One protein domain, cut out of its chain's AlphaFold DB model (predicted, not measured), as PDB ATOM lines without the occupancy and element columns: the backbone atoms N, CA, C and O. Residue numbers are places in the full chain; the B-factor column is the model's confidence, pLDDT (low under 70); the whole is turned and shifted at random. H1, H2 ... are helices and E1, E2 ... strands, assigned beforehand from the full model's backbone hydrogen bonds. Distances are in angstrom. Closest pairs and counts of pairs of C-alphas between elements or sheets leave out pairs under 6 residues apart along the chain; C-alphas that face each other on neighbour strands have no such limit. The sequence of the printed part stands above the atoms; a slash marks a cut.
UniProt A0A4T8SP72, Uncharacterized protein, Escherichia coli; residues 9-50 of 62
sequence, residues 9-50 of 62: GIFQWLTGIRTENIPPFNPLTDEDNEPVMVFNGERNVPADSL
ATOM      1  N   GLY A   9       4.976 -23.757 -35.784       81.62
ATOM      2  CA  GLY A   9       6.087 -24.530 -36.352       81.62
ATOM      3  C   GLY A   9       7.442 -24.261 -35.688       81.62
ATOM      4  O   GLY A   9       8.144 -25.198 -35.316       81.62
ATOM      5  N   ILE A  10       7.799 -22.989 -35.484       82.56
ATOM      6  CA  ILE A  10       9.076 -22.609 -34.852       82.56
ATOM      7  C   ILE A  10       9.075 -23.011 -33.374       82.56
ATOM      8  O   ILE A  10      10.065 -23.533 -32.869       82.56
ATOM      9  N   PHE A  11       7.957 -22.800 -32.678       80.81
ATOM     10  CA  PHE A  11       7.801 -23.171 -31.275       80.81
ATOM     11  C   PHE A  11       7.896 -24.686 -31.077       80.81
ATOM     12  O   PHE A  11       8.597 -25.142 -30.176       80.81
ATOM     13  N   GLN A  12       7.239 -25.472 -31.931       86.12
ATOM     14  CA  GLN A  12       7.310 -26.931 -31.895       86.12
ATOM     15  C   GLN A  12       8.721 -27.438 -32.196       86.12
ATOM     16  O   GLN A  12       9.201 -28.328 -31.500       86.12
ATOM     17  N   TRP A  13       9.411 -26.854 -33.179       83.06
ATOM     18  CA  TRP A  13      10.802 -27.201 -33.477       83.06
ATOM     19  C   TRP A  13      11.746 -26.886 -32.305       83.06
ATOM     20  O   TRP A  13      12.588 -27.710 -31.961       83.06
ATOM     21  N   LEU A  14      11.573 -25.733 -31.649       85.06
ATOM     22  CA  LEU A  14      12.401 -25.312 -30.512       85.06
ATOM     23  C   LEU A  14      12.138 -26.108 -29.228       85.06
ATOM     24  O   LEU A  14      13.062 -26.329 -28.453       85.06
ATOM     25  N   THR A  15      10.883 -26.476 -28.959       81.62
ATOM     26  CA  THR A  15      10.468 -27.022 -27.651       81.62
ATOM     27  C   THR A  15      10.126 -28.508 -27.677       81.62
ATOM     28  O   THR A  15      10.026 -29.127 -26.621       81.62
ATOM     29  N   GLY A  16       9.894 -29.088 -28.856       85.25
ATOM     30  CA  GLY A  16       9.377 -30.451 -29.014       85.25
ATOM     31  C   GLY A  16       7.903 -30.621 -28.616       85.25
ATOM     32  O   GLY A  16       7.358 -31.717 -28.747       85.25
ATOM     33  N   ILE A  17       7.237 -29.561 -28.149       84.94
ATOM     34  CA  ILE A  17       5.834 -29.601 -27.730       84.94
ATOM     35  C   ILE A  17       4.940 -29.501 -28.966       84.94
ATOM     36  O   ILE A  17       5.074 -28.589 -29.783       84.94
ATOM     37  N   ARG A  18       3.999 -30.437 -29.089       84.06
ATOM     38  CA  ARG A  18       3.014 -30.447 -30.172       84.06
ATOM     39  C   ARG A  18       2.017 -29.309 -30.012       84.06
ATOM     40  O   ARG A  18       1.499 -29.077 -28.922       84.06
ATOM     41  N   THR A  19       1.733 -28.622 -31.113       80.88
ATOM     42  CA  THR A  19       0.892 -27.415 -31.121       80.88
ATOM     43  C   THR A  19      -0.480 -27.635 -31.764       80.88
ATOM     44  O   THR A  19      -1.305 -26.732 -31.754       80.88
ATOM     45  N   GLU A  20      -0.764 -28.851 -32.241       81.25
ATOM     46  CA  GLU A  20      -1.999 -29.219 -32.956       81.25
ATOM     47  C   GLU A  20      -3.305 -29.016 -32.166       81.25
ATOM     48  O   GLU A  20      -4.351 -28.798 -32.767       81.25
ATOM     49  N   ASN A  21      -3.249 -29.038 -30.831       80.06
ATOM     50  CA  ASN A  21      -4.417 -28.833 -29.964       80.06
ATOM     51  C   ASN A  21      -4.587 -27.380 -29.505       80.06
ATOM     52  O   ASN A  21      -5.474 -27.081 -28.703       80.06
ATOM     53  N   ILE A  22      -3.706 -26.480 -29.938       77.38
ATOM     54  CA  ILE A  22      -3.789 -25.077 -29.554       77.38
ATOM     55  C   ILE A  22      -4.886 -24.435 -30.401       77.38
ATOM     56  O   ILE A  22      -4.831 -24.538 -31.628       77.38
ATOM     57  N   PRO A  23      -5.884 -23.786 -29.774       75.69
ATOM     58  CA  PRO A  23      -6.941 -23.132 -30.522       75.69
ATOM     59  C   PRO A  23      -6.339 -22.082 -31.467       75.69
ATOM     60  O   PRO A  23      -5.359 -21.420 -31.100       75.69
ATOM     61  N   PRO A  24      -6.894 -21.940 -32.683       70.94
ATOM     62  CA  PRO A  24      -6.422 -20.954 -33.639       70.94
ATOM     63  C   PRO A  24      -6.534 -19.558 -33.028       70.94
ATOM     64  O   PRO A  24      -7.555 -19.210 -32.439       70.94
ATOM     65  N   PHE A  25      -5.466 -18.779 -33.167       73.19
ATOM     66  CA  PHE A  25      -5.423 -17.399 -32.706       73.19
ATOM     67  C   PHE A  25      -6.366 -16.546 -33.557       73.19
ATOM     68  O   PHE A  25      -6.236 -16.522 -34.785       73.19
ATOM     69  N   ASN A  26      -7.292 -15.843 -32.910       69.44
ATOM     70  CA  ASN A  26      -8.136 -14.846 -33.547       69.44
ATOM     71  C   ASN A  26      -7.695 -13.444 -33.096       69.44
ATOM     72  O   ASN A  26      -8.033 -13.034 -31.985       69.44
ATOM     73  N   PRO A  27      -7.003 -12.673 -33.955       65.25
ATOM     74  CA  PRO A  27      -6.529 -11.332 -33.610       65.25
ATOM     75  C   PRO A  27      -7.649 -10.421 -33.086       65.25
ATOM     76  O   PRO A  27      -7.451  -9.675 -32.142       65.25
ATOM     77  N   LEU A  28      -8.869 -10.552 -33.619       67.06
ATOM     78  CA  LEU A  28     -10.003  -9.697 -33.249       67.06
ATOM     79  C   LEU A  28     -10.545  -9.932 -31.829       67.06
ATOM     80  O   LEU A  28     -11.300  -9.104 -31.332       67.06
ATOM     81  N   THR A  29     -10.239 -11.071 -31.204       64.06
ATOM     82  CA  THR A  29     -10.727 -11.416 -29.853       64.06
ATOM     83  C   THR A  29      -9.602 -11.663 -28.857       64.06
ATOM     84  O   THR A  29      -9.806 -11.514 -27.653       64.06
ATOM     85  N   ASP A  30      -8.423 -12.034 -29.347       64.62
ATOM     86  CA  ASP A  30      -7.306 -12.487 -28.524       64.62
ATOM     87  C   ASP A  30      -6.235 -11.398 -28.350       64.62
ATOM     88  O   ASP A  30      -5.442 -11.478 -27.415       64.62
ATOM     89  N   GLU A  31      -6.203 -10.372 -29.211       60.41
ATOM     90  CA  GLU A  31      -5.223  -9.276 -29.137       60.41
ATOM     91  C   GLU A  31      -5.532  -8.302 -27.982       60.41
ATOM     92  O   GLU A  31      -4.614  -7.855 -27.300       60.41
ATOM     93  N   ASP A  32      -6.815  -8.083 -27.668       56.81
ATOM     94  CA  ASP A  32      -7.254  -7.203 -26.569       56.81
ATOM     95  C   ASP A  32      -7.161  -7.848 -25.171       56.81
ATOM     96  O   ASP A  32      -7.230  -7.156 -24.154       56.81
ATOM     97  N   ASN A  33      -7.011  -9.176 -25.093       57.47
ATOM     98  CA  ASN A  33      -7.026  -9.924 -23.827       57.47
ATOM     99  C   ASN A  33      -5.650 -10.453 -23.398       57.47
ATOM    100  O   ASN A  33      -5.518 -11.002 -22.301       57.47
ATOM    101  N   GLU A  34      -4.616 -10.309 -24.229       59.19
ATOM    102  CA  GLU A  34      -3.268 -10.758 -23.891       59.19
ATOM    103  C   GLU A  34      -2.469  -9.591 -23.292       59.19
ATOM    104  O   GLU A  34      -2.118  -8.647 -24.004       59.19
ATOM    105  N   PRO A  35      -2.139  -9.624 -21.986       57.81
ATOM    106  CA  PRO A  35      -1.387  -8.544 -21.369       57.81
ATOM    107  C   PRO A  35      -0.019  -8.420 -22.045       57.81
ATOM    108  O   PRO A  35       0.811  -9.340 -22.022       57.81
ATOM    109  N   VAL A  36       0.231  -7.258 -22.646       60.06
ATOM    110  CA  VAL A  36       1.532  -6.927 -23.224       60.06
ATOM    111  C   VAL A  36       2.527  -6.794 -22.075       60.06
ATOM    112  O   VAL A  36       2.478  -5.851 -21.289       60.06
ATOM    113  N   MET A  37       3.436  -7.761 -21.963       60.56
ATOM    114  CA  MET A  37       4.488  -7.768 -20.947       60.56
ATOM    115  C   MET A  37       5.809  -7.319 -21.568       60.56
ATOM    116  O   MET A  37       6.304  -7.945 -22.509       60.56
ATOM    117  N   VAL A  38       6.398  -6.263 -21.015       58.53
ATOM    118  CA  VAL A  38       7.720  -5.763 -21.403       58.53
ATOM    119  C   VAL A  38       8.756  -6.283 -20.409       58.53
ATOM    120  O   VAL A  38       8.534  -6.281 -19.197       58.53
ATOM    121  N   PHE A  39       9.891  -6.757 -20.921       57.88
ATOM    122  CA  PHE A  39      10.994  -7.249 -20.102       57.88
ATOM    123  C   PHE A  39      11.963  -6.104 -19.795       57.88
ATOM    124  O   PHE A  39      12.528  -5.521 -20.717       57.88
ATOM    125  N   ASN A  40      12.156  -5.779 -18.511       68.06
ATOM    126  CA  ASN A  40      13.056  -4.698 -18.085       68.06
ATOM    127  C   ASN A  40      14.466  -5.178 -17.671       68.06
ATOM    128  O   ASN A  40      15.233  -4.384 -17.138       68.06
ATOM    129  N   GLY A  41      14.796  -6.459 -17.870       63.25
ATOM    130  CA  GLY A  41      16.057  -7.061 -17.416       63.25
ATOM    131  C   GLY A  41      15.980  -7.769 -16.058       63.25
ATOM    132  O   GLY A  41      16.777  -8.668 -15.814       63.25
ATOM    133  N   GLU A  42      14.996  -7.444 -15.214       66.38
ATOM    134  CA  GLU A  42      14.836  -8.017 -13.864       66.38
ATOM    135  C   GLU A  42      13.474  -8.699 -13.663       66.38
ATOM    136  O   GLU A  42      13.370  -9.703 -12.957       66.38
ATOM    137  N   ARG A  43      12.410  -8.176 -14.286       67.19
ATOM    138  CA  ARG A  43      11.050  -8.721 -14.209       67.19
ATOM    139  C   ARG A  43      10.189  -8.323 -15.407       67.19
ATOM    140  O   ARG A  43      10.408  -7.305 -16.060       67.19
ATOM    141  N   ASN A  44       9.160  -9.126 -15.659       69.44
ATOM    142  CA  ASN A  44       8.115  -8.782 -16.617       69.44
ATOM    143  C   ASN A  44       7.185  -7.736 -15.987       69.44
ATOM    144  O   ASN A  44       6.658  -7.970 -14.898       69.44
ATOM    145  N   VAL A  45       6.962  -6.610 -16.666       65.81
ATOM    146  CA  VAL A  45       6.009  -5.567 -16.249       65.81
ATOM    147  C   VAL A  45       4.933  -5.359 -17.321       65.81
ATOM    148  O   VAL A  45       5.259  -5.450 -18.507       65.81
ATOM    149  N   PRO A  46       3.669  -5.087 -16.942       70.50
ATOM    150  CA  PRO A  46       2.632  -4.713 -17.901       70.50
ATOM    151  C   PRO A  46       3.028  -3.438 -18.652       70.50
ATOM    152  O   PRO A  46       3.552  -2.504 -18.040       70.50
ATOM    153  N   ALA A  47       2.762  -3.383 -19.956       65.69
ATOM    154  CA  ALA A  47       3.080  -2.229 -20.796       65.69
ATOM    155  C   ALA A  47       2.416  -0.940 -20.289       65.69
ATOM    156  O   ALA A  47       3.076   0.093 -20.227       65.69
ATOM    157  N   ASP A  48       1.172  -1.024 -19.816       70.12
ATOM    158  CA  ASP A  48       0.418   0.123 -19.284       70.12
ATOM    159  C   ASP A  48       0.989   0.668 -17.968       70.12
ATOM    160  O   ASP A  48       0.722   1.801 -17.573       70.12
ATOM    161  N   SER A  49       1.791  -0.138 -17.267       69.94
ATOM    162  CA  SER A  49       2.488   0.277 -16.045       69.94
ATOM    163  C   SER A  49       3.834   0.947 -16.330       69.94
ATOM    164  O   SER A  49       4.504   1.403 -15.398       69.94
ATOM    165  N   LEU A  50       4.265   1.000 -17.594       67.19
ATOM    166  CA  LEU A  50       5.478   1.705 -17.978       67.19
ATOM    167  C   LEU A  50       5.213   3.203 -18.068       67.19
ATOM    168  O   LEU A  50       4.253   3.662 -18.683       67.19
TER     169      LEU A  50
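AT A GLANCE: This is residues 9 to 50 of the 62 residues of an uncharacterized protein of Escherichia coli (UniProt A0A4T8SP72). The model is a wide, open V of chain with an empty middle: a small two-stranded hairpin, E1 and E2, makes the end of one arm, the helix H1 makes the end of the other, and the short helix H2 sits at the bottom where the chain turns. The two ends of the V do not meet, and residues 21 to 34, which include H2, stand free between them. The 42 printed residues hold two named helices and two named strands, in the order H1, H2, E1, E2, and the sheet has the order E1 - E2, antiparallel. The class is mixed, helices and strands, with 17 residues in named elements, under half of those printed. The whole is only just extended, close to loose, with a radius of gyration of the C-alphas of 14.0 A, and is flat, spanning 35 by 27 by 12 A.

HOW THE PARTS SIT: The sheet consists of E1, residues 37 to 39, and E2, residues 44 to 46, which form a hairpin. They are antiparallel, with 139 degrees between their N-to-C directions. The C-alphas of Met 37 and Pro 46 face each other at 4.7 A, and those of Phe 39 and Asn 44 at 4.8 A. N 38 and O 45 are within hydrogen-bond range at 2.9 A, and N 45 and O 38 at 3.0 A. H2, residues 27 to 30, is apart from E2, with no C-alpha of the one within 8 A of the other. H1, residues 9 to 15, is apart from E1, E2 and H2, with no C-alpha of H1 within 8 A of a C-alpha of these three. In H1 every O i to N i+4 pair is within hydrogen-bond range; H2, with four residues, is too short for such a pair, and its one O i to N i+3 pair is not within range.

IN THESE COORDINATES: E1 runs from Met 37, whose C-alpha is at (4.488, -7.768, -20.947), to Phe 39, over 6.6 A. E2 runs from Asn 44 to Pro 46, over 6.9 A, and its last C-alpha is at (2.632, -4.713, -17.901). H2 runs from Pro 27 to Asp 30. H1, the longest helix, runs from Gly 9, with its C-alpha at (6.087, -24.530, -36.352), to Thr 15, over 10.1 A.

THE WHOLE: The two C-alphas farthest apart are those of Glu 20 and Leu 50, at 35.2 A, and the first and last printed C-alphas, Gly 9 and Leu 50, are 32.0 A apart. The printed part, residues 9 to 50 of a chain of 62, has no cut. The link from H1 to H2 is long, with 11 residues; that from H2 to E1 is short, with 6; that from E1 to E2 is tight, with 4. The mean pLDDT of the printed part is 70.9, and 23 residues are under 70: residues 26 to 45, residue 47 and residues 49 to 50.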